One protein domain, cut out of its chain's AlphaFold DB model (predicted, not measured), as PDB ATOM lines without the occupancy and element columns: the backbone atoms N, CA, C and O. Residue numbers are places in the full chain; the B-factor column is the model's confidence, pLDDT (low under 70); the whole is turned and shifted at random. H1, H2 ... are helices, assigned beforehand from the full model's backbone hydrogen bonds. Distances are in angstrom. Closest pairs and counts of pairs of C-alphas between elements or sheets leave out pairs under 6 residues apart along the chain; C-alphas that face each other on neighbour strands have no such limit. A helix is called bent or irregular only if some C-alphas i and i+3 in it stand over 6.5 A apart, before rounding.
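Overview. This is residues 381 to 427 and 434 to 566 of the 566 residues of the protein "RFX-type winged-helix domain-containing protein" of Metschnikowia sp. JCM 33374 (UniProt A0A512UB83). Picture a flat, all-helix domain in which a long helical hairpin, H6 and H7, makes one side and the long helix H3 makes the other. H2 bridges H3 and H6, H4 bridges H3 and H7, and H1 touches H3, H6 and H7; the small H5 packs on H3, while residues 434 to 439 and 561 to 566 stick out. The 180 printed residues hold seven named helices, H1 to H7 in chain order, and no named strand. The whole is compact, with a radius of gyration of the C-alphas of 17.3 A and spans of 53 by 47 by 25 A.

Arrangement. Begin at H3, residues 436 to 470. With residues 443 to 451 alone it touches H2, residues 407 to 423, at a steep tilt of 55 degrees; the closest C-alphas, of Ile 413 and Gly 447, are 4.6 A apart. H4, residues 477 to 491, forms a helical hairpin with H3, touching its residues 453 to 461 alone; the closest C-alphas, of Ala 457 and Ser 485, are 6.3 A apart. H5, residues 497 to 500, touches H3, closest at C-alphas 446 and 498, 5.6 A apart. Moving outward, H2 touches H6, residues 504 to 524, where C-alphas 415 and 510 come closest at 4.5 A. H6 and H7, residues 531 to 564, are a helical hairpin at a shallow tilt of 2 degrees; C-alphas 515 and 545 come closest at 6.1 A. H4 touches residues 540 to 548 of H7 alone, the same way at 32 degrees, closest at C-alphas 478 and 544, 5.1 A apart. H1, residues 381 to 396, touches H7 with residues 383 to 388 alone; the closest C-alphas, of Val 384 and Thr 537, are 5.2 A apart. H3 and H7 are apart. Packing is mostly crossed, but only just: 3 of 9 touching pairs given a tilt are shallow. Every O i to N i+4 pair is within hydrogen-bond range in H2, H4, H6 and H7; H1 has 11 of 12, H3 28 of 31, and H5 is too short for one.

Along the chain. Find C-alpha 436 at (5.276, 11.848, 19.943); from there H3 runs 54.1 A to C-alpha 470. It is irregular: C-alphas 467 and 470 are 7.2 A apart. H1 spans 22.5 A, H2 23.9 A, H4 21.0 A and H6 30.4 A; H5 has four residues. H7 runs 49.2 A to C-alpha 564 at (14.512, 2.771, 50.156).

Size, cuts and confidence. Look for the two farthest C-alphas, of Ser 435 and Gly 471, 56.5 A apart. Residues 428 to 433 are not printed; C-alphas 427 and 434 are 10.4 A apart across the cut. Of the links printed whole, none is long. Confidence is under 70 at residues 399 to 402, 425 to 427, 434 to 437 and 467 to 475.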
ATOM      1  N   THR A 381     -12.297 -29.968  37.180       84.94
ATOM      2  CA  THR A 381     -10.949 -29.400  37.027       84.94
ATOM      3  C   THR A 381     -10.481 -29.326  35.565       84.94
ATOM      4  O   THR A 381      -9.979 -28.292  35.130       84.94
ATOM      5  N   LYS A 382     -10.644 -30.408  34.791       87.75
ATOM      6  CA  LYS A 382     -10.235 -30.451  33.374       87.75
ATOM      7  C   LYS A 382     -11.113 -29.545  32.504       87.75
ATOM      8  O   LYS A 382     -10.602 -28.894  31.597       87.75
ATOM      9  N   SER A 383     -12.412 -29.511  32.789       90.69
ATOM     10  CA  SER A 383     -13.387 -28.680  32.081       90.69
ATOM     11  C   SER A 383     -13.150 -27.199  32.366       90.69
ATOM     12  O   SER A 383     -13.002 -26.426  31.431       90.69
ATOM     13  N   VAL A 384     -12.982 -26.824  33.636       90.94
ATOM     14  CA  VAL A 384     -12.617 -25.473  34.083       90.94
ATOM     15  C   VAL A 384     -11.330 -25.025  33.399       90.94
ATOM     16  O   VAL A 384     -11.279 -23.938  32.837       90.94
ATOM     17  N   PHE A 385     -10.308 -25.883  33.353       89.69
ATOM     18  CA  PHE A 385      -9.065 -25.583  32.643       89.69
ATOM     19  C   PHE A 385      -9.280 -25.300  31.156       89.69
ATOM     20  O   PHE A 385      -8.740 -24.335  30.620       89.69
ATOM     21  N   LYS A 386     -10.082 -26.131  30.487       91.56
ATOM     22  CA  LYS A 386     -10.435 -25.943  29.082       91.56
ATOM     23  C   LYS A 386     -11.178 -24.620  28.864       91.56
ATOM     24  O   LYS A 386     -10.869 -23.929  27.899       91.56
ATOM     25  N   GLU A 387     -12.099 -24.254  29.753       92.69
ATOM     26  CA  GLU A 387     -12.820 -22.978  29.685       92.69
ATOM     27  C   GLU A 387     -11.896 -21.778  29.919       92.69
ATOM     28  O   GLU A 387     -11.983 -20.810  29.178       92.69
ATOM     29  N   ILE A 388     -10.939 -21.856  30.848       91.62
ATOM     30  CA  ILE A 388      -9.934 -20.797  31.069       91.62
ATOM     31  C   ILE A 388      -9.064 -20.593  29.825       91.62
ATOM     32  O   ILE A 388      -8.800 -19.461  29.418       91.62
ATOM     33  N   LEU A 389      -8.619 -21.694  29.208       92.19
ATOM     34  CA  LEU A 389      -7.891 -21.643  27.941       92.19
ATOM     35  C   LEU A 389      -8.766 -21.047  26.834       92.19
ATOM     36  O   LEU A 389      -8.277 -20.250  26.042       92.19
ATOM     37  N   SER A 390     -10.049 -21.415  26.787       92.81
ATOM     38  CA  SER A 390     -11.026 -20.868  25.842       92.81
ATOM     39  C   SER A 390     -11.192 -19.356  26.022       92.81
ATOM     40  O   SER A 390     -10.995 -18.620  25.059       92.81
ATOM     41  N   ASP A 391     -11.438 -18.885  27.251       92.38
ATOM     42  CA  ASP A 391     -11.559 -17.464  27.610       92.38
ATOM     43  C   ASP A 391     -10.346 -16.662  27.134       92.38
ATOM     44  O   ASP A 391     -10.468 -15.583  26.553       92.38
ATOM     45  N   PHE A 392      -9.148 -17.198  27.359       91.62
ATOM     46  CA  PHE A 392      -7.917 -16.541  26.943       91.62
ATOM     47  C   PHE A 392      -7.692 -16.604  25.426       91.62
ATOM     48  O   PHE A 392      -7.221 -15.640  24.819       91.62
ATOM     49  N   ASN A 393      -8.049 -17.712  24.779       92.06
ATOM     50  CA  ASN A 393      -7.973 -17.840  23.326       92.06
ATOM     51  C   ASN A 393      -8.927 -16.865  22.625       92.06
ATOM     52  O   ASN A 393      -8.557 -16.289  21.606       92.06
ATOM     53  N   GLN A 394     -10.108 -16.604  23.192       90.38
ATOM     54  CA  GLN A 394     -11.050 -15.621  22.646       90.38
ATOM     55  C   GLN A 394     -10.442 -14.218  22.544       90.38
ATOM     56  O   GLN A 394     -10.670 -13.532  21.553       90.38
ATOM     57  N   ILE A 395      -9.638 -13.798  23.527       89.44
ATOM     58  CA  ILE A 395      -8.993 -12.477  23.483       89.44
ATOM     59  C   ILE A 395      -7.683 -12.470  22.688       89.44
ATOM     60  O   ILE A 395      -7.253 -11.422  22.215       89.44
ATOM     61  N   THR A 396      -6.998 -13.605  22.557       87.88
ATOM     62  CA  THR A 396      -5.697 -13.660  21.866       87.88
ATOM     63  C   THR A 396      -5.812 -13.955  20.382       87.88
ATOM     64  O   THR A 396      -4.919 -13.558  19.627       87.88
ATOM     65  N   ASN A 397      -6.896 -14.599  19.950       84.81
ATOM     66  CA  ASN A 397      -7.155 -14.841  18.543       84.81
ATOM     67  C   ASN A 397      -7.203 -13.511  17.790       84.81
ATOM     68  O   ASN A 397      -7.922 -12.576  18.146       84.81
ATOM     69  N   LYS A 398      -6.393 -13.429  16.734       74.12
ATOM     70  CA  LYS A 398      -6.446 -12.327  15.784       74.12
ATOM     71  C   LYS A 398      -7.693 -12.517  14.937       74.12
ATOM     72  O   LYS A 398      -7.621 -13.125  13.872       74.12
ATOM     73  N   ASP A 399      -8.826 -12.007  15.398       67.44
ATOM     74  CA  ASP A 399      -9.875 -11.681  14.442       67.44
ATOM     75  C   ASP A 399      -9.291 -10.696  13.427       67.44
ATOM     76  O   ASP A 399      -8.428  -9.878  13.763       67.44
ATOM     77  N   ALA A 400      -9.721 -10.808  12.171       54.31
ATOM     78  CA  ALA A 400      -9.256 -10.005  11.040       54.31
ATOM     79  C   ALA A 400      -9.708  -8.529  11.141       54.31
ATOM     80  O   ALA A 400     -10.252  -7.952  10.203       54.31
ATOM     81  N   GLY A 401      -9.523  -7.912  12.306       60.00
ATOM     82  CA  GLY A 401      -9.754  -6.505  12.546       60.00
ATOM     83  C   GLY A 401      -8.810  -5.644  11.708       60.00
ATOM     84  O   GLY A 401      -7.669  -6.009  11.422       60.00
ATOM     85  N   LEU A 402      -9.295  -4.451  11.368       58.25
ATOM     86  CA  LEU A 402      -8.708  -3.479  10.435       58.25
ATOM     87  C   LEU A 402      -7.259  -3.025  10.735       58.25
ATOM     88  O   LEU A 402      -6.710  -2.243   9.962       58.25
ATOM     89  N   ARG A 403      -6.633  -3.453  11.843       77.62
ATOM     90  CA  ARG A 403      -5.297  -2.996  12.284       77.62
ATOM     91  C   ARG A 403      -4.279  -4.105  12.578       77.62
ATOM     92  O   ARG A 403      -3.161  -3.785  12.962       77.62
ATOM     93  N   GLY A 404      -4.635  -5.384  12.427       85.00
ATOM     94  CA  GLY A 404      -3.706  -6.506  12.646       85.00
ATOM     95  C   GLY A 404      -3.242  -6.741  14.099       85.00
ATOM     96  O   GLY A 404      -2.411  -7.627  14.320       85.00
ATOM     97  N   MET A 405      -3.775  -5.988  15.068       89.19
ATOM     98  CA  MET A 405      -3.559  -6.170  16.513       89.19
ATOM     99  C   MET A 405      -4.554  -7.193  17.071       89.19
ATOM    100  O   MET A 405      -5.702  -7.237  16.624       89.19
ATOM    101  N   SER A 406      -4.135  -8.011  18.040       90.94
ATOM    102  CA  SER A 406      -5.072  -8.889  18.759       90.94
ATOM    103  C   SER A 406      -5.859  -8.101  19.812       90.94
ATOM    104  O   SER A 406      -5.388  -7.069  20.297       90.94
ATOM    105  N   ALA A 407      -7.024  -8.605  20.233       91.88
ATOM    106  CA  ALA A 407      -7.773  -7.974  21.321       91.88
ATOM    107  C   ALA A 407      -6.963  -7.959  22.634       91.88
ATOM    108  O   ALA A 407      -7.008  -6.992  23.384       91.88
ATOM    109  N   CYS A 408      -6.152  -8.987  22.893       93.38
ATOM    110  CA  CYS A 408      -5.261  -9.066  24.049       93.38
ATOM    111  C   CYS A 408      -4.170  -7.983  24.023       93.38
ATOM    112  O   CYS A 408      -3.915  -7.341  25.041       93.38
ATOM    113  N   GLU A 409      -3.565  -7.739  22.859       94.69
ATOM    114  CA  GLU A 409      -2.600  -6.650  22.668       94.69
ATOM    115  C   GLU A 409      -3.260  -5.289  22.925       94.69
ATOM    116  O   GLU A 409      -2.741  -4.477  23.693       94.69
ATOM    117  N   GLU A 410      -4.454  -5.068  22.364       94.50
ATOM    118  CA  GLU A 410      -5.237  -3.847  22.574       94.50
ATOM    119  C   GLU A 410      -5.607  -3.640  24.052       94.50
ATOM    120  O   GLU A 410      -5.535  -2.516  24.557       94.50
ATOM    121  N   LEU A 411      -5.944  -4.711  24.778       95.31
ATOM    122  CA  LEU A 411      -6.224  -4.659  26.214       95.31
ATOM    123  C   LEU A 411      -5.013  -4.164  27.009       95.31
ATOM    124  O   LEU A 411      -5.166  -3.277  27.854       95.31
ATOM    125  N   PHE A 412      -3.815  -4.684  26.730       97.06
ATOM    126  CA  PHE A 412      -2.596  -4.237  27.404       97.06
ATOM    127  C   PHE A 412      -2.197  -2.812  27.011       97.06
ATOM    128  O   PHE A 412      -1.838  -2.030  27.892       97.06
ATOM    129  N   ILE A 413      -2.342  -2.432  25.735       95.81
ATOM    130  CA  ILE A 413      -2.153  -1.046  25.272       95.81
ATOM    131  C   ILE A 413      -3.103  -0.106  26.025       95.81
ATOM    132  O   ILE A 413      -2.677   0.909  26.573       95.81
ATOM    133  N   SER A 414      -4.389  -0.455  26.098       95.88
ATOM    134  CA  SER A 414      -5.410   0.336  26.791       95.88
ATOM    135  C   SER A 414      -5.111   0.458  28.285       95.88
ATOM    136  O   SER A 414      -5.185   1.555  28.843       95.88
ATOM    137  N   GLY A 415      -4.709  -0.645  28.924       95.88
ATOM    138  CA  GLY A 415      -4.255  -0.664  30.311       95.88
ATOM    139  C   GLY A 415      -3.047   0.245  30.536       95.88
ATOM    140  O   GLY A 415      -3.046   1.026  31.487       95.88
ATOM    141  N   ALA A 416      -2.058   0.210  29.638       95.75
ATOM    142  CA  ALA A 416      -0.851   1.028  29.728       95.75
ATOM    143  C   ALA A 416      -1.169   2.518  29.567       95.75
ATOM    144  O   ALA A 416      -0.779   3.315  30.417       95.75
ATOM    145  N   VAL A 417      -1.955   2.890  28.551       93.38
ATOM    146  CA  VAL A 417      -2.404   4.275  28.330       93.38
ATOM    147  C   VAL A 417      -3.176   4.797  29.542       93.38
ATOM    148  O   VAL A 417      -2.896   5.888  30.036       93.38
ATOM    149  N   LYS A 418      -4.135   4.019  30.060       93.12
ATOM    150  CA  LYS A 418      -4.925   4.404  31.239       93.12
ATOM    151  C   LYS A 418      -4.059   4.520  32.495       93.12
ATOM    152  O   LYS A 418      -4.233   5.475  33.245       93.12
ATOM    153  N   GLY A 419      -3.118   3.598  32.700       92.75
ATOM    154  CA  GLY A 419      -2.175   3.629  33.818       92.75
ATOM    155  C   GLY A 419      -1.239   4.838  33.757       92.75
ATOM    156  O   GLY A 419      -1.106   5.555  34.744       92.75
ATOM    157  N   MET A 420      -0.657   5.125  32.592       90.88
ATOM    158  CA  MET A 420       0.171   6.319  32.373       90.88
ATOM    159  C   MET A 420      -0.632   7.604  32.604       90.88
ATOM    160  O   MET A 420      -0.194   8.473  33.350       90.88
ATOM    161  N   ASN A 421      -1.854   7.698  32.073       87.38
ATOM    162  CA  ASN A 421      -2.718   8.859  32.311       87.38
ATOM    163  C   ASN A 421      -3.088   9.034  33.795       87.38
ATOM    164  O   ASN A 421      -3.280  10.159  34.248       87.38
ATOM    165  N   ALA A 422      -3.209   7.939  34.551       85.94
ATOM    166  CA  ALA A 422      -3.554   7.979  35.969       85.94
ATOM    167  C   ALA A 422      -2.355   8.293  36.883       85.94
ATOM    168  O   ALA A 422      -2.539   8.930  37.922       85.94
ATOM    169  N   PHE A 423      -1.147   7.841  36.527       85.00
ATOM    170  CA  PHE A 423       0.009   7.833  37.433       85.00
ATOM    171  C   PHE A 423       1.252   8.566  36.912       85.00
ATOM    172  O   PHE A 423       2.236   8.647  37.643       85.00
ATOM    173  N   SER A 424       1.240   9.120  35.697       72.62
ATOM    174  CA  SER A 424       2.389   9.823  35.102       72.62
ATOM    175  C   SER A 424       2.126  11.314  34.845       72.62
ATOM    176  O   SER A 424       2.238  11.752  33.700       72.62
ATOM    177  N   PRO A 425       1.830  12.136  35.874       58.16
ATOM    178  CA  PRO A 425       1.657  13.574  35.671       58.16
ATOM    179  C   PRO A 425       2.959  14.281  35.238       58.16
ATOM    180  O   PRO A 425       2.879  15.280  34.533       58.16
ATOM    181  N   ASN A 426       4.144  13.739  35.581       57.84
ATOM    182  CA  ASN A 426       5.440  14.430  35.427       57.84
ATOM    183  C   ASN A 426       6.459  13.730  34.497       57.84
ATOM    184  O   ASN A 426       7.620  14.124  34.461       57.84
ATOM    185  N   MET A 427       6.067  12.730  33.693       55.16
ATOM    186  CA  MET A 427       6.977  12.123  32.688       55.16
ATOM    187  C   MET A 427       7.434  13.122  31.597       55.16
ATOM    188  O   MET A 427       8.277  12.793  30.772       55.16
ATOM    189  N   PRO A 434      10.848  13.437  23.735       54.62
ATOM    190  CA  PRO A 434      10.676  12.248  22.933       54.62
ATOM    191  C   PRO A 434       9.700  12.676  21.840       54.62
ATOM    192  O   PRO A 434       8.652  13.266  22.122       54.62
ATOM    193  N   SER A 435      10.023  12.425  20.575       60.75
ATOM    194  CA  SER A 435       9.039  12.647  19.518       60.75
ATOM    195  C   SER A 435       7.742  11.913  19.897       60.75
ATOM    196  O   SER A 435       7.790  10.798  20.421       60.75
ATOM    197  N   HIS A 436       6.566  12.504  19.659       65.12
ATOM    198  CA  HIS A 436       5.276  11.848  19.943       65.12
ATOM    199  C   HIS A 436       5.201  10.417  19.367       65.12
ATOM    200  O   HIS A 436       4.564   9.538  19.946       65.12
ATOM    201  N   THR A 437       5.907  10.170  18.261       69.19
ATOM    202  CA  THR A 437       6.101   8.854  17.640       69.19
ATOM    203  C   THR A 437       6.858   7.847  18.516       69.19
ATOM    204  O   THR A 437       6.496   6.670  18.515       69.19
ATOM    205  N   SER A 438       7.850   8.278  19.302       75.75
ATOM    206  CA  SER A 438       8.578   7.425  20.256       75.75
ATOM    207  C   SER A 438       7.661   6.936  21.383       75.75
ATOM    208  O   SER A 438       7.606   5.742  21.668       75.75
ATOM    209  N   ASN A 439       6.826   7.824  21.937       82.25
ATOM    210  CA  ASN A 439       5.880   7.460  22.999       82.25
ATOM    211  C   ASN A 439       4.825   6.448  22.528       82.25
ATOM    212  O   ASN A 439       4.528   5.493  23.244       82.25
ATOM    213  N   ILE A 440       4.288   6.617  21.313       87.19
ATOM    214  CA  ILE A 440       3.333   5.659  20.729       87.19
ATOM    215  C   ILE A 440       4.005   4.299  20.521       87.19
ATOM    216  O   ILE A 440       3.445   3.278  20.913       87.19
ATOM    217  N   THR A 441       5.213   4.280  19.954       92.00
ATOM    218  CA  THR A 441       5.961   3.037  19.709       92.00
ATOM    219  C   THR A 441       6.254   2.297  21.015       92.00
ATOM    220  O   THR A 441       6.045   1.090  21.090       92.00
ATOM    221  N   ASN A 442       6.635   3.016  22.075       91.25
ATOM    222  CA  ASN A 442       6.870   2.429  23.394       91.25
ATOM    223  C   ASN A 442       5.601   1.797  23.977       91.25
ATOM    224  O   ASN A 442       5.654   0.676  24.473       91.25
ATOM    225  N   ILE A 443       4.450   2.470  23.882       94.12
ATOM    226  CA  ILE A 443       3.165   1.926  24.352       94.12
ATOM    227  C   ILE A 443       2.780   0.661  23.575       94.12
ATOM    228  O   ILE A 443       2.337  -0.318  24.179       94.12
ATOM    229  N   LEU A 444       2.970   0.659  22.251       94.75
ATOM    230  CA  LEU A 444       2.728  -0.523  21.420       94.75
ATOM    231  C   LEU A 444       3.651  -1.681  21.820       94.75
ATOM    232  O   LEU A 444       3.181  -2.804  21.997       94.75
ATOM    233  N   ASN A 445       4.940  -1.407  22.039       95.81
ATOM    234  CA  ASN A 445       5.894  -2.423  22.478       95.81
ATOM    235  C   ASN A 445       5.539  -2.977  23.866       95.81
ATOM    236  O   ASN A 445       5.581  -4.188  24.045       95.81
ATOM    237  N   ILE A 446       5.104  -2.138  24.816       96.06
ATOM    238  CA  ILE A 446       4.601  -2.591  26.126       96.06
ATOM    239  C   ILE A 446       3.438  -3.572  25.944       96.06
ATOM    240  O   ILE A 446       3.450  -4.658  26.527       96.06
ATOM    241  N   GLY A 447       2.451  -3.214  25.115       95.88
ATOM    242  CA  GLY A 447       1.298  -4.066  24.827       95.88
ATOM    243  C   GLY A 447       1.687  -5.419  24.239       95.88
ATOM    244  O   GLY A 447       1.276  -6.466  24.744       95.88
ATOM    245  N   LYS A 448       2.547  -5.396  23.217       96.19
ATOM    246  CA  LYS A 448       3.071  -6.593  22.554       96.19
ATOM    247  C   LYS A 448       3.891  -7.470  23.502       96.19
ATOM    248  O   LYS A 448       3.755  -8.691  23.481       96.19
ATOM    249  N   THR A 449       4.714  -6.871  24.359       96.69
ATOM    250  CA  THR A 449       5.518  -7.604  25.341       96.69
ATOM    251  C   THR A 449       4.634  -8.303  26.369       96.69
ATOM    252  O   THR A 449       4.801  -9.504  26.581       96.69
ATOM    253  N   PHE A 450       3.651  -7.611  26.960       96.81
ATOM    254  CA  PHE A 450       2.707  -8.255  27.879       96.81
ATOM    255  C   PHE A 450       1.915  -9.376  27.196       96.81
ATOM    256  O   PHE A 450       1.784 -10.455  27.769       96.81
ATOM    257  N   GLN A 451       1.470  -9.180  25.951       95.44
ATOM    258  CA  GLN A 451       0.811 -10.234  25.178       95.44
ATOM    259  C   GLN A 451       1.720 -11.461  24.995       95.44
ATOM    260  O   GLN A 451       1.289 -12.586  25.250       95.44
ATOM    261  N   ASN A 452       2.977 -11.265  24.585       95.69
ATOM    262  CA  ASN A 452       3.943 -12.351  24.390       95.69
ATOM    263  C   ASN A 452       4.203 -13.124  25.688       95.69
ATOM    264  O   ASN A 452       4.223 -14.356  25.691       95.69
ATOM    265  N   VAL A 453       4.355 -12.404  26.799       95.75
ATOM    266  CA  VAL A 453       4.488 -12.976  28.143       95.75
ATOM    267  C   VAL A 453       3.258 -13.809  28.502       95.75
ATOM    268  O   VAL A 453       3.399 -14.947  28.952       95.75
ATOM    269  N   SER A 454       2.051 -13.282  28.286       94.62
ATOM    270  CA  SER A 454       0.809 -14.000  28.581       94.62
ATOM    271  C   SER A 454       0.638 -15.241  27.702       94.62
ATOM    272  O   SER A 454       0.247 -16.288  28.213       94.62
ATOM    273  N   LEU A 455       0.995 -15.175  26.415       93.25
ATOM    274  CA  LEU A 455       1.004 -16.331  25.510       93.25
ATOM    275  C   LEU A 455       2.011 -17.400  25.959       93.25
ATOM    276  O   LEU A 455       1.685 -18.586  25.963       93.25
ATOM    277  N   SER A 456       3.206 -16.992  26.395       93.75
ATOM    278  CA  SER A 456       4.219 -17.896  26.956       93.75
ATOM    279  C   SER A 456       3.729 -18.567  28.244       93.75
ATOM    280  O   SER A 456       3.830 -19.788  28.400       93.75
ATOM    281  N   ALA A 457       3.124 -17.799  29.157       93.06
ATOM    282  CA  ALA A 457       2.486 -18.347  30.350       93.06
ATOM    283  C   ALA A 457       1.380 -19.345  29.976       93.06
ATOM    284  O   ALA A 457       1.304 -20.421  30.564       93.06
ATOM    285  N   MET A 458       0.577 -19.043  28.956       91.12
ATOM    286  CA  MET A 458      -0.513 -19.915  28.533       91.12
ATOM    287  C   MET A 458      -0.026 -21.205  27.860       91.12
ATOM    288  O   MET A 458      -0.538 -22.281  28.151       91.12
ATOM    289  N   SER A 459       1.008 -21.142  27.021       91.94
ATOM    290  CA  SER A 459       1.624 -22.329  26.409       91.94
ATOM    291  C   SER A 459       2.214 -23.280  27.463       91.94
ATOM    292  O   SER A 459       1.996 -24.498  27.429       91.94
ATOM    293  N   ASN A 460       2.883 -22.716  28.473       91.56
ATOM    294  CA  ASN A 460       3.359 -23.472  29.631       91.56
ATOM    295  C   ASN A 460       2.196 -24.091  30.418       91.56
ATOM    296  O   ASN A 460       2.295 -25.226  30.890       91.56
ATOM    297  N   LEU A 461       1.084 -23.366  30.534       89.50
ATOM    298  CA  LEU A 461      -0.110 -23.840  31.212       89.50
ATOM    299  C   LEU A 461      -0.737 -25.037  30.471       89.50
ATOM    300  O   LEU A 461      -0.994 -26.073  31.084       89.50
ATOM    301  N   VAL A 462      -0.886 -24.960  29.147       89.06
ATOM    302  CA  VAL A 462      -1.341 -26.085  28.306       89.06
ATOM    303  C   VAL A 462      -0.456 -27.317  28.511       89.06
ATOM    304  O   VAL A 462      -0.971 -28.417  28.722       89.06
ATOM    305  N   SER A 463       0.864 -27.130  28.539       88.12
ATOM    306  CA  SER A 463       1.823 -28.218  28.768       88.12
ATOM    307  C   SER A 463       1.627 -28.875  30.140       88.12
ATOM    308  O   SER A 463       1.572 -30.103  30.230       88.12
ATOM    309  N   LEU A 464       1.418 -28.082  31.199       82.25
ATOM    310  CA  LEU A 464       1.116 -28.600  32.540       82.25
ATOM    311  C   LEU A 464      -0.148 -29.464  32.552       82.25
ATOM    312  O   LEU A 464      -0.144 -30.513  33.188       82.25
ATOM    313  N   SER A 465      -1.188 -29.066  31.814       81.56
ATOM    314  CA  SER A 465      -2.464 -29.795  31.753       81.56
ATOM    315  C   SER A 465      -2.341 -31.208  31.182       81.56
ATOM    316  O   SER A 465      -3.061 -32.115  31.602       81.56
ATOM    317  N   SER A 466      -1.404 -31.403  30.250       77.88
ATOM    318  CA  SER A 466      -1.156 -32.698  29.615       77.88
ATOM    319  C   SER A 466      -0.467 -33.687  30.565       77.88
ATOM    320  O   SER A 466      -0.796 -34.873  30.567       77.88
ATOM    321  N   CYS A 467       0.398 -33.191  31.458       66.12
ATOM    322  CA  CYS A 467       1.107 -33.995  32.457       66.12
ATOM    323  C   CYS A 467       0.222 -34.424  33.643       66.12
ATOM    324  O   CYS A 467       0.577 -35.340  34.386       66.12
ATOM    325  N   THR A 468      -0.941 -33.798  33.847       62.62
ATOM    326  CA  THR A 468      -1.807 -34.036  35.016       62.62
ATOM    327  C   THR A 468      -2.593 -35.357  34.970       62.62
ATOM    328  O   THR A 468      -3.379 -35.618  35.883       62.62
ATOM    329  N   GLN A 469      -2.383 -36.225  33.969       58.59
ATOM    330  CA  GLN A 469      -3.057 -37.534  33.870       58.59
ATOM    331  C   GLN A 469      -2.779 -38.470  35.072       58.59
ATOM    332  O   GLN A 469      -3.567 -39.373  35.331       58.59
ATOM    333  N   GLY A 470      -1.742 -38.212  35.882       60.28
ATOM    334  CA  GLY A 470      -1.344 -39.033  37.040       60.28
ATOM    335  C   GLY A 470      -2.176 -38.920  38.336       60.28
ATOM    336  O   GLY A 470      -1.681 -39.287  39.397       60.28
ATOM    337  N   GLY A 471      -3.406 -38.390  38.314       58.91
ATOM    338  CA  GLY A 471      -4.404 -38.518  39.401       58.91
ATOM    339  C   GLY A 471      -4.171 -37.751  40.721       58.91
ATOM    340  O   GLY A 471      -5.145 -37.330  41.356       58.91
ATOM    341  N   MET A 472      -2.922 -37.506  41.136       57.25
ATOM    342  CA  MET A 472      -2.592 -36.764  42.368       57.25
ATOM    343  C   MET A 472      -2.510 -35.247  42.166       57.25
ATOM    344  O   MET A 472      -2.634 -34.494  43.132       57.25
ATOM    345  N   ALA A 473      -2.328 -34.774  40.927       55.53
ATOM    346  CA  ALA A 473      -1.979 -33.379  40.689       55.53
ATOM    347  C   ALA A 473      -3.161 -32.403  40.472       55.53
ATOM    348  O   ALA A 473      -2.951 -31.196  40.360       55.53
ATOM    349  N   ALA A 474      -4.398 -32.900  40.441       60.06
ATOM    350  CA  ALA A 474      -5.539 -32.167  39.886       60.06
ATOM    351  C   ALA A 474      -6.285 -31.218  40.852       60.06
ATOM    352  O   ALA A 474      -7.171 -30.504  40.415       60.06
ATOM    353  N   LYS A 475      -5.987 -31.181  42.157       66.81
ATOM    354  CA  LYS A 475      -6.890 -30.499  43.116       66.81
ATOM    355  C   LYS A 475      -6.732 -28.976  43.230       66.81
ATOM    356  O   LYS A 475      -7.594 -28.343  43.824       66.81
ATOM    357  N   ASP A 476      -5.666 -28.393  42.685       83.50
ATOM    358  CA  ASP A 476      -5.326 -26.988  42.943       83.50
ATOM    359  C   ASP A 476      -4.902 -26.249  41.667       83.50
ATOM    360  O   ASP A 476      -3.723 -25.986  41.417       83.50
ATOM    361  N   VAL A 477      -5.875 -26.017  40.785       88.38
ATOM    362  CA  VAL A 477      -5.672 -25.319  39.508       88.38
ATOM    363  C   VAL A 477      -5.440 -23.812  39.686       88.38
ATOM    364  O   VAL A 477      -4.473 -23.332  39.094       88.38
ATOM    365  N   PRO A 478      -6.207 -23.062  40.511       92.62
ATOM    366  CA  PRO A 478      -5.931 -21.642  40.767       92.62
ATOM    367  C   PRO A 478      -4.491 -21.386  41.215       92.62
ATOM    368  O   PRO A 478      -3.827 -20.501  40.672       92.62
ATOM    369  N   TYR A 479      -3.974 -22.203  42.140       94.00
ATOM    370  CA  TYR A 479      -2.585 -22.103  42.571       94.00
ATOM    371  C   TYR A 479      -1.592 -22.389  41.452       94.00
ATOM    372  O   TYR A 479      -0.610 -21.670  41.327       94.00
ATOM    373  N   GLN A 480      -1.810 -23.422  40.636       91.94
ATOM    374  CA  GLN A 480      -0.880 -23.760  39.552       91.94
ATOM    375  C   GLN A 480      -0.758 -22.626  38.535       91.94
ATOM    376  O   GLN A 480       0.355 -22.302  38.115       91.94
ATOM    377  N   VAL A 481      -1.884 -21.993  38.187       93.94
ATOM    378  CA  VAL A 481      -1.881 -20.822  37.304       93.94
ATOM    379  C   VAL A 481      -1.168 -19.653  37.976       93.94
ATOM    380  O   VAL A 481      -0.278 -19.067  37.364       93.94
ATOM    381  N   PHE A 482      -1.459 -19.370  39.248       96.38
ATOM    382  CA  PHE A 482      -0.753 -18.345  40.020       96.38
ATOM    383  C   PHE A 482       0.755 -18.577  40.097       96.38
ATOM    384  O   PHE A 482       1.523 -17.680  39.767       96.38
ATOM    385  N   HIS A 483       1.184 -19.776  40.479       95.88
ATOM    386  CA  HIS A 483       2.584 -20.160  40.602       95.88
ATOM    387  C   HIS A 483       3.323 -19.950  39.276       95.88
ATOM    388  O   HIS A 483       4.412 -19.374  39.243       95.88
ATOM    389  N   LEU A 484       2.719 -20.379  38.165       95.50
ATOM    390  CA  LEU A 484       3.278 -20.165  36.835       95.50
ATOM    391  C   LEU A 484       3.326 -18.680  36.465       95.50
ATOM    392  O   LEU A 484       4.365 -18.216  36.004       95.50
ATOM    393  N   SER A 485       2.237 -17.936  36.675       96.06
ATOM    394  CA  SER A 485       2.186 -16.499  36.386       96.06
ATOM    395  C   SER A 485       3.208 -15.718  37.207       96.06
ATOM    396  O   SER A 485       3.877 -14.854  36.657       96.06
ATOM    397  N   ALA A 486       3.367 -16.027  38.497       97.50
ATOM    398  CA  ALA A 486       4.300 -15.337  39.383       97.50
ATOM    399  C   ALA A 486       5.752 -15.631  38.985       97.50
ATOM    400  O   ALA A 486       6.574 -14.716  38.938       97.50
ATOM    401  N   ARG A 487       6.047 -16.881  38.606       97.25
ATOM    402  CA  ARG A 487       7.343 -17.263  38.035       97.25
ATOM    403  C   ARG A 487       7.632 -16.519  36.733       97.25
ATOM    404  O   ARG A 487       8.698 -15.933  36.602       97.25
ATOM    405  N   VAL A 488       6.697 -16.540  35.780       96.88
ATOM    406  CA  VAL A 488       6.850 -15.853  34.484       96.88
ATOM    407  C   VAL A 488       7.003 -14.347  34.687       96.88
ATOM    408  O   VAL A 488       7.848 -13.738  34.039       96.88
ATOM    409  N   PHE A 489       6.259 -13.758  35.624       97.38
ATOM    410  CA  PHE A 489       6.382 -12.345  35.960       97.38
ATOM    411  C   PHE A 489       7.820 -11.975  36.336       97.38
ATOM    412  O   PHE A 489       8.434 -11.127  35.692       97.38
ATOM    413  N   HIS A 490       8.386 -12.662  37.325       97.31
ATOM    414  CA  HIS A 490       9.721 -12.332  37.817       97.31
ATOM    415  C   HIS A 490      10.848 -12.729  36.862       97.31
ATOM    416  O   HIS A 490      11.799 -11.975  36.697       97.31
ATOM    417  N   GLN A 491      10.746 -13.893  36.218       95.62
ATOM    418  CA  GLN A 491      11.841 -14.456  35.418       95.62
ATOM    419  C   GLN A 491      11.839 -14.010  33.957       95.62
ATOM    420  O   GLN A 491      12.863 -14.117  33.291       95.62
ATOM    421  N   MET A 492      10.694 -13.560  33.440       95.62
ATOM    422  CA  MET A 492      10.532 -13.217  32.029       95.62
ATOM    423  C   MET A 492      10.013 -11.788  31.876       95.62
ATOM    424  O   MET A 492      10.671 -10.976  31.232       95.62
ATOM    425  N   THR A 493       8.892 -11.432  32.505       96.44
ATOM    426  CA  THR A 493       8.262 -10.112  32.316       96.44
ATOM    427  C   THR A 493       9.181  -8.962  32.712       96.44
ATOM    428  O   THR A 493       9.323  -8.011  31.947       96.44
ATOM    429  N   LEU A 494       9.843  -9.058  33.868       96.38
ATOM    430  CA  LEU A 494      10.743  -8.009  34.361       96.38
ATOM    431  C   LEU A 494      12.070  -7.902  33.594       96.38
ATOM    432  O   LEU A 494      12.781  -6.915  33.756       96.38
ATOM    433  N   THR A 495      12.395  -8.876  32.737       95.69
ATOM    434  CA  THR A 495      13.611  -8.830  31.903       95.69
ATOM    435  C   THR A 495      13.438  -7.976  30.649       95.69
ATOM    436  O   THR A 495      14.426  -7.576  30.035       95.69
ATOM    437  N   TYR A 496      12.193  -7.668  30.273       96.44
ATOM    438  CA  TYR A 496      11.906  -6.816  29.126       96.44
ATOM    439  C   TYR A 496      12.121  -5.338  29.470       96.44
ATOM    440  O   TYR A 496      11.437  -4.826  30.367       96.44
ATOM    441  N   PRO A 497      12.991  -4.617  28.734       94.00
ATOM    442  CA  PRO A 497      13.274  -3.207  28.994       94.00
ATOM    443  C   PRO A 497      12.026  -2.323  28.959       94.00
ATOM    444  O   PRO A 497      11.911  -1.366  29.722       94.00
ATOM    445  N   GLU A 498      11.060  -2.627  28.095       94.12
ATOM    446  CA  GLU A 498       9.828  -1.844  27.972       94.12
ATOM    447  C   GLU A 498       8.970  -1.910  29.236       94.12
ATOM    448  O   GLU A 498       8.246  -0.960  29.529       94.12
ATOM    449  N   ILE A 499       9.067  -3.007  29.995       95.25
ATOM    450  CA  ILE A 499       8.318  -3.200  31.238       95.25
ATOM    451  C   ILE A 499       9.143  -2.748  32.442       95.25
ATOM    452  O   ILE A 499       8.613  -2.029  33.284       95.25
ATOM    453  N   SER A 500      10.426  -3.107  32.530       93.69
ATOM    454  CA  SER A 500      11.270  -2.782  33.692       93.69
ATOM    455  C   SER A 500      11.430  -1.274  33.921       93.69
ATOM    456  O   SER A 500      11.653  -0.826  35.044       93.69
ATOM    457  N   HIS A 501      11.295  -0.460  32.870       93.12
ATOM    458  CA  HIS A 501      11.338   0.997  32.992       93.12
ATOM    459  C   HIS A 501      10.041   1.625  33.516       93.12
ATOM    460  O   HIS A 501      10.065   2.808  33.884       93.12
ATOM    461  N   LEU A 502       8.935   0.878  33.565       94.38
ATOM    462  CA  LEU A 502       7.656   1.374  34.055       94.38
ATOM    463  C   LEU A 502       7.631   1.426  35.589       94.38
ATOM    464  O   LEU A 502       8.086   0.492  36.252       94.38
ATOM    465  N   PRO A 503       7.036   2.479  36.176       95.00
ATOM    466  CA  PRO A 503       6.702   2.485  37.589       95.00
ATOM    467  C   PRO A 503       5.845   1.285  37.993       95.00
ATOM    468  O   PRO A 503       4.925   0.895  37.264       95.00
ATOM    469  N   ILE A 504       6.074   0.770  39.204       95.94
ATOM    470  CA  ILE A 504       5.354  -0.388  39.754       95.94
ATOM    471  C   ILE A 504       3.837  -0.188  39.658       95.94
ATOM    472  O   ILE A 504       3.118  -1.092  39.243       95.94
ATOM    473  N   ARG A 505       3.337   1.021  39.943       93.75
ATOM    474  CA  ARG A 505       1.899   1.328  39.870       93.75
ATOM    475  C   ARG A 505       1.301   1.173  38.478       93.75
ATOM    476  O   ARG A 505       0.152   0.754  38.367       93.75
ATOM    477  N   ILE A 506       2.057   1.500  37.432       95.38
ATOM    478  CA  ILE A 506       1.589   1.337  36.053       95.38
ATOM    479  C   ILE A 506       1.505  -0.154  35.729       95.38
ATOM    480  O   ILE A 506       0.487  -0.595  35.209       95.38
ATOM    481  N   ILE A 507       2.515  -0.940  36.113       97.19
ATOM    482  CA  ILE A 507       2.510  -2.400  35.936       97.19
ATOM    483  C   ILE A 507       1.329  -3.032  36.686       97.19
ATOM    484  O   ILE A 507       0.544  -3.766  36.083       97.19
ATOM    485  N   SER A 508       1.143  -2.701  37.968       96.12
ATOM    486  CA  SER A 508       0.020  -3.196  38.775       96.12
ATOM    487  C   SER A 508      -1.332  -2.809  38.168       96.12
ATOM    488  O   SER A 508      -2.259  -3.621  38.157       96.12
ATOM    489  N   PHE A 509      -1.453  -1.599  37.612       96.19
ATOM    490  CA  PHE A 509      -2.669  -1.157  36.934       96.19
ATOM    491  C   PHE A 509      -2.932  -1.928  35.638       96.19
ATOM    492  O   PHE A 509      -4.061  -2.366  35.430       96.19
ATOM    493  N   ILE A 510      -1.918  -2.132  34.790       97.19
ATOM    494  CA  ILE A 510      -2.031  -2.916  33.548       97.19
ATOM    495  C   ILE A 510      -2.531  -4.331  33.862       97.19
ATOM    496  O   ILE A 510      -3.490  -4.799  33.251       97.19
ATOM    497  N   ILE A 511      -1.920  -4.986  34.851       96.38
ATOM    498  CA  ILE A 511      -2.279  -6.348  35.269       96.38
ATOM    499  C   ILE A 511      -3.702  -6.385  35.845       96.38
ATOM    500  O   ILE A 511      -4.495  -7.260  35.498       96.38
ATOM    501  N   SER A 512      -4.063  -5.410  36.684       95.44
ATOM    502  CA  SER A 512      -5.413  -5.315  37.254       95.44
ATOM    503  C   SER A 512      -6.473  -5.072  36.182       95.44
ATOM    504  O   SER A 512      -7.540  -5.683  36.212       95.44
ATOM    505  N   TYR A 513      -6.170  -4.211  35.211       95.69
ATOM    506  CA  TYR A 513      -7.026  -3.949  34.062       95.69
ATOM    507  C   TYR A 513      -7.247  -5.222  33.240       95.69
ATOM    508  O   TYR A 513      -8.390  -5.564  32.946       95.69
ATOM    509  N   PHE A 514      -6.174  -5.961  32.949       95.38
ATOM    510  CA  PHE A 514      -6.247  -7.245  32.259       95.38
ATOM    511  C   PHE A 514      -7.141  -8.252  32.998       95.38
ATOM    512  O   PHE A 514      -8.046  -8.820  32.390       95.38
ATOM    513  N   PHE A 515      -6.959  -8.442  34.310       94.50
ATOM    514  CA  PHE A 515      -7.789  -9.391  35.061       94.50
ATOM    515  C   PHE A 515      -9.265  -9.006  35.107       94.50
ATOM    516  O   PHE A 515     -10.117  -9.882  34.970       94.50
ATOM    517  N   ASN A 516      -9.583  -7.718  35.246       93.12
ATOM    518  CA  ASN A 516     -10.971  -7.255  35.218       93.12
ATOM    519  C   ASN A 516     -11.641  -7.560  33.869       93.12
ATOM    520  O   ASN A 516     -12.806  -7.952  33.818       93.12
ATOM    521  N   GLU A 517     -10.900  -7.408  32.772       92.69
ATOM    522  CA  GLU A 517     -11.395  -7.713  31.432       92.69
ATOM    523  C   GLU A 517     -11.543  -9.228  31.220       92.69
ATOM    524  O   GLU A 517     -12.577  -9.657  30.711       92.69
ATOM    525  N   MET A 518     -10.608 -10.048  31.715       90.44
ATOM    526  CA  MET A 518     -10.742 -11.514  31.708       90.44
ATOM    527  C   MET A 518     -11.961 -11.998  32.494       90.44
ATOM    528  O   MET A 518     -12.717 -12.842  32.012       90.44
ATOM    529  N   GLN A 519     -12.207 -11.430  33.677       90.12
ATOM    530  CA  GLN A 519     -13.414 -11.728  34.448       90.12
ATOM    531  C   GLN A 519     -14.680 -11.334  33.678       90.12
ATOM    532  O   GLN A 519     -15.664 -12.073  33.707       90.12
ATOM    533  N   ARG A 520     -14.668 -10.204  32.953       90.25
ATOM    534  CA  ARG A 520     -15.804  -9.782  32.120       90.25
ATOM    535  C   ARG A 520     -16.049 -10.741  30.957       90.25
ATOM    536  O   ARG A 520     -17.209 -11.057  30.692       90.25
ATOM    537  N   VAL A 521     -14.992 -11.205  30.289       88.62
ATOM    538  CA  VAL A 521     -15.078 -12.214  29.218       88.62
ATOM    539  C   VAL A 521     -15.697 -13.496  29.769       88.62
ATOM    540  O   VAL A 521     -16.764 -13.896  29.304       88.62
ATOM    541  N   SER A 522     -15.143 -14.040  30.859       89.25
ATOM    542  CA  SER A 522     -15.703 -15.232  31.506       89.25
ATOM    543  C   SER A 522     -17.153 -15.031  31.960       89.25
ATOM    544  O   SER A 522     -17.938 -15.975  31.923       89.25
ATOM    545  N   PHE A 523     -17.527 -13.836  32.425       90.12
ATOM    546  CA  PHE A 523     -18.898 -13.547  32.846       90.12
ATOM    547  C   PHE A 523     -19.866 -13.471  31.658       90.12
ATOM    548  O   PHE A 523     -21.019 -13.879  31.775       90.12
ATOM    549  N   SER A 524     -19.414 -12.986  30.499       89.12
ATOM    550  CA  SER A 524     -20.248 -12.916  29.293       89.12
ATOM    551  C   SER A 524     -20.633 -14.296  28.747       89.12
ATOM    552  O   SER A 524     -21.727 -14.460  28.203       89.12
ATOM    553  N   ASP A 525     -19.783 -15.299  28.976       88.69
ATOM    554  CA  ASP A 525     -20.035 -16.695  28.611       88.69
ATOM    555  C   ASP A 525     -20.685 -17.515  29.732       88.69
ATOM    556  O   ASP A 525     -21.051 -18.670  29.517       88.69
ATOM    557  N   PHE A 526     -20.919 -16.912  30.902       87.62
ATOM    558  CA  PHE A 526     -21.518 -17.584  32.058       87.62
ATOM    559  C   PHE A 526     -22.873 -18.222  31.723       87.62
ATOM    560  O   PHE A 526     -23.147 -19.343  32.121       87.62
ATOM    561  N   ALA A 527     -23.719 -17.543  30.941       87.12
ATOM    562  CA  ALA A 527     -25.038 -18.065  30.571       87.12
ATOM    563  C   ALA A 527     -25.001 -19.168  29.493       87.12
ATOM    564  O   ALA A 527     -26.028 -19.792  29.235       87.12
ATOM    565  N   LYS A 528     -23.857 -19.375  28.824       92.00
ATOM    566  CA  LYS A 528     -23.701 -20.358  27.734       92.00
ATOM    567  C   LYS A 528     -23.139 -21.695  28.215       92.00
ATOM    568  O   LYS A 528     -23.226 -22.685  27.494       92.00
ATOM    569  N   ARG A 529     -22.515 -21.704  29.389       91.50
ATOM    570  CA  ARG A 529     -21.886 -22.874  30.001       91.50
ATOM    571  C   ARG A 529     -22.890 -23.621  30.874       91.50
ATOM    572  O   ARG A 529     -23.910 -23.077  31.291       91.50
ATOM    573  N   ASP A 530     -22.561 -24.870  31.180       93.56
ATOM    574  CA  ASP A 530     -23.230 -25.601  32.253       93.56
ATOM    575  C   ASP A 530     -23.150 -24.793  33.576       93.56
ATOM    576  O   ASP A 530     -22.101 -24.188  33.840       93.56
ATOM    577  N   PRO A 531     -24.221 -24.708  34.390       92.50
ATOM    578  CA  PRO A 531     -24.235 -23.884  35.600       92.50
ATOM    579  C   PRO A 531     -23.119 -24.209  36.602       92.50
ATOM    580  O   PRO A 531     -22.494 -23.282  37.127       92.50
ATOM    581  N   ASP A 532     -22.821 -25.491  36.820       92.56
ATOM    582  CA  ASP A 532     -21.798 -25.921  37.778       92.56
ATOM    583  C   ASP A 532     -20.401 -25.574  37.245       92.56
ATOM    584  O   ASP A 532     -19.569 -24.991  37.951       92.56
ATOM    585  N   LEU A 533     -20.172 -25.813  35.949       92.31
ATOM    586  CA  LEU A 533     -18.941 -25.402  35.270       92.31
ATOM    587  C   LEU A 533     -18.749 -23.877  35.290       92.31
ATOM    588  O   LEU A 533     -17.629 -23.391  35.467       92.31
ATOM    589  N   SER A 534     -19.827 -23.112  35.119       92.44
ATOM    590  CA  SER A 534     -19.811 -21.645  35.155       92.44
ATOM    591  C   SER A 534     -19.398 -21.127  36.522       92.44
ATOM    592  O   SER A 534     -18.537 -20.249  36.619       92.44
ATOM    593  N   GLN A 535     -19.986 -21.695  37.576       92.38
ATOM    594  CA  GLN A 535     -19.673 -21.350  38.955       92.38
ATOM    595  C   GLN A 535     -18.208 -21.649  39.277       92.38
ATOM    596  O   GLN A 535     -17.509 -20.783  39.808       92.38
ATOM    597  N   GLU A 536     -17.716 -22.836  38.924       93.19
ATOM    598  CA  GLU A 536     -16.334 -23.227  39.211       93.19
ATOM    599  C   GLU A 536     -15.312 -22.456  38.354       93.19
ATOM    600  O   GLU A 536     -14.249 -22.090  38.858       93.19
ATOM    601  N   THR A 537     -15.643 -22.109  37.106       93.25
ATOM    602  CA  THR A 537     -14.792 -21.258  36.249       93.25
ATOM    603  C   THR A 537     -14.726 -19.823  36.774       93.25
ATOM    604  O   THR A 537     -13.644 -19.241  36.867       93.25
ATOM    605  N   PHE A 538     -15.862 -19.257  37.193       92.06
ATOM    606  CA  PHE A 538     -15.898 -17.936  37.823       92.06
ATOM    607  C   PHE A 538     -15.098 -17.919  39.132       92.06
ATOM    608  O   PHE A 538     -14.259 -17.042  39.343       92.06
ATOM    609  N   LYS A 539     -15.312 -18.920  39.993       92.31
ATOM    610  CA  LYS A 539     -14.578 -19.101  41.249       92.31
ATOM    611  C   LYS A 539     -13.075 -19.214  41.003       92.31
ATOM    612  O   LYS A 539     -12.302 -18.583  41.721       92.31
ATOM    613  N   PHE A 540     -12.659 -19.970  39.985       94.00
ATOM    614  CA  PHE A 540     -11.261 -20.038  39.572       94.00
ATOM    615  C   PHE A 540     -10.713 -18.645  39.235       94.00
ATOM    616  O   PHE A 540      -9.706 -18.244  39.820       94.00
ATOM    617  N   TRP A 541     -11.368 -17.908  38.326       94.12
ATOM    618  CA  TRP A 541     -10.884 -16.602  37.868       94.12
ATOM    619  C   TRP A 541     -10.777 -15.621  39.026       94.12
ATOM    620  O   TRP A 541      -9.780 -14.907  39.138       94.12
ATOM    621  N   TRP A 542     -11.771 -15.632  39.913       94.00
ATOM    622  CA  TRP A 542     -11.774 -14.842  41.133       94.00
ATOM    623  C   TRP A 542     -10.573 -15.173  42.026       94.00
ATOM    624  O   TRP A 542      -9.753 -14.297  42.278       94.00
ATOM    625  N   ILE A 543     -10.403 -16.440  42.430       94.75
ATOM    626  CA  ILE A 543      -9.301 -16.857  43.315       94.75
ATOM    627  C   ILE A 543      -7.942 -16.525  42.694       94.75
ATOM    628  O   ILE A 543      -7.083 -15.962  43.366       94.75
ATOM    629  N   TYR A 544      -7.736 -16.863  41.418       95.44
ATOM    630  CA  TYR A 544      -6.470 -16.618  40.730       95.44
ATOM    631  C   TYR A 544      -6.145 -15.121  40.650       95.44
ATOM    632  O   TYR A 544      -5.051 -14.714  41.046       95.44
ATOM    633  N   SER A 545      -7.087 -14.299  40.176       96.06
ATOM    634  CA  SER A 545      -6.858 -12.858  40.023       96.06
ATOM    635  C   SER A 545      -6.675 -12.154  41.367       96.06
ATOM    636  O   SER A 545      -5.737 -11.370  41.498       96.06
ATOM    637  N   SER A 546      -7.482 -12.478  42.384       96.06
ATOM    638  CA  SER A 546      -7.318 -11.937  43.739       96.06
ATOM    639  C   SER A 546      -5.976 -12.340  44.349       96.06
ATOM    640  O   SER A 546      -5.268 -11.494  44.888       96.06
ATOM    641  N   MET A 547      -5.573 -13.605  44.209       97.25
ATOM    642  CA  MET A 547      -4.290 -14.087  44.723       97.25
ATOM    643  C   MET A 547      -3.105 -13.408  44.043       97.25
ATOM    644  O   MET A 547      -2.154 -13.021  44.721       97.25
ATOM    645  N   PHE A 548      -3.157 -13.230  42.721       97.75
ATOM    646  CA  PHE A 548      -2.089 -12.558  41.991       97.75
ATOM    647  C   PHE A 548      -2.026 -11.059  42.308       97.75
ATOM    648  O   PHE A 548      -0.932 -10.527  42.468       97.75
ATOM    649  N   GLN A 549      -3.167 -10.376  42.434       96.75
ATOM    650  CA  GLN A 549      -3.213  -8.958  42.815       96.75
ATOM    651  C   GLN A 549      -2.658  -8.733  44.225       96.75
ATOM    652  O   GLN A 549      -1.764  -7.912  44.395       96.75
ATOM    653  N   GLU A 550      -3.102  -9.510  45.216       96.88
ATOM    654  CA  GLU A 550      -2.591  -9.415  46.592       96.88
ATOM    655  C   GLU A 550      -1.091  -9.727  46.662       96.88
ATOM    656  O   GLU A 550      -0.335  -9.062  47.369       96.88
ATOM    657  N   TYR A 551      -0.633 -10.714  45.888       98.38
ATOM    658  CA  TYR A 551       0.788 -11.016  45.751       98.38
ATOM    659  C   TYR A 551       1.581  -9.839  45.177       98.38
ATOM    660  O   TYR A 551       2.615  -9.474  45.734       98.38
ATOM    661  N   MET A 552       1.100  -9.243  44.083       97.81
ATOM    662  CA  MET A 552       1.733  -8.088  43.446       97.81
ATOM    663  C   MET A 552       1.755  -6.872  44.366       97.81
ATOM    664  O   MET A 552       2.750  -6.152  44.391       97.81
ATOM    665  N   ASP A 553       0.704  -6.674  45.156       96.50
ATOM    666  CA  ASP A 553       0.650  -5.625  46.163       96.50
ATOM    667  C   ASP A 553       1.741  -5.821  47.221       96.50
ATOM    668  O   ASP A 553       2.544  -4.917  47.432       96.50
ATOM    669  N   VAL A 554       1.843  -7.000  47.843       97.88
ATOM    670  CA  VAL A 554       2.897  -7.253  48.844       97.88
ATOM    671  C   VAL A 554       4.288  -7.150  48.206       97.88
ATOM    672  O   VAL A 554       5.180  -6.526  48.773       97.88
ATOM    673  N   MET A 555       4.484  -7.698  47.003       98.12
ATOM    674  CA  MET A 555       5.767  -7.612  46.296       98.12
ATOM    675  C   MET A 555       6.162  -6.177  45.951       98.12
ATOM    676  O   MET A 555       7.330  -5.825  46.112       98.12
ATOM    677  N   SER A 556       5.217  -5.344  45.506       97.19
ATOM    678  CA  SER A 556       5.482  -3.939  45.178       97.19
ATOM    679  C   SER A 556       6.066  -3.182  46.363       97.19
ATOM    680  O   SER A 556       6.998  -2.389  46.223       97.19
ATOM    681  N   GLU A 557       5.553  -3.491  47.542       96.88
ATOM    682  CA  GLU A 557       5.919  -2.849  48.784       96.88
ATOM    683  C   GLU A 557       7.239  -3.374  49.331       96.88
ATOM    684  O   GLU A 557       8.076  -2.582  49.749       96.88
ATOM    685  N   VAL A 558       7.470  -4.689  49.265       97.50
ATOM    686  CA  VAL A 558       8.762  -5.297  49.614       97.50
ATOM    687  C   VAL A 558       9.871  -4.731  48.732       97.50
ATOM    688  O   VAL A 558      10.919  -4.347  49.244       97.50
ATOM    689  N   VAL A 559       9.643  -4.636  47.420       97.62
ATOM    690  CA  VAL A 559      10.625  -4.084  46.479       97.62
ATOM    691  C   VAL A 559      10.871  -2.604  46.764       97.62
ATOM    692  O   VAL A 559      12.026  -2.209  46.918       97.62
ATOM    693  N   SER A 560       9.816  -1.801  46.914       96.38
ATOM    694  CA  SER A 560       9.955  -0.364  47.194       96.38
ATOM    695  C   SER A 560      10.652  -0.107  48.533       96.38
ATOM    696  O   SER A 560      11.539   0.739  48.614       96.38
ATOM    697  N   LEU A 561      10.307  -0.882  49.566       96.50
ATOM    698  CA  LEU A 561      10.957  -0.819  50.869       96.50
ATOM    699  C   LEU A 561      12.433  -1.210  50.763       96.50
ATOM    700  O   LEU A 561      13.282  -0.478  51.260       96.50
ATOM    701  N   SER A 562      12.747  -2.305  50.064       97.06
ATOM    702  CA  SER A 562      14.134  -2.737  49.861       97.06
ATOM    703  C   SER A 562      14.971  -1.667  49.164       97.06
ATOM    704  O   SER A 562      16.079  -1.404  49.603       97.06
ATOM    705  N   GLN A 563      14.424  -0.983  48.152       95.56
ATOM    706  CA  GLN A 563      15.107   0.103  47.445       95.56
ATOM    707  C   GLN A 563      15.318   1.337  48.323       95.56
ATOM    708  O   GLN A 563      16.324   2.015  48.171       95.56
ATOM    709  N   SER A 564      14.387   1.632  49.236       94.94
ATOM    710  CA  SER A 564      14.512   2.771  50.156       94.94
ATOM    711  C   SER A 564      15.509   2.548  51.296       94.94
ATOM    712  O   SER A 564      15.892   3.511  51.950       94.94
ATOM    713  N   LEU A 565      15.884   1.290  51.540       94.56
ATOM    714  CA  LEU A 565      16.839   0.867  52.567       94.56
ATOM    715  C   LEU A 565      18.206   0.492  51.970       94.56
ATOM    716  O   LEU A 565      19.051  -0.067  52.677       94.56
ATOM    717  N   VAL A 566      18.387   0.716  50.659       83.06
ATOM    718  CA  VAL A 566      19.669   0.555  49.965       83.06
ATOM    719  C   VAL A 566      20.499   1.802  50.134       83.06
ATOM    720  O   VAL A 566      21.667   1.599  50.539       83.06
TER     721      VAL A 566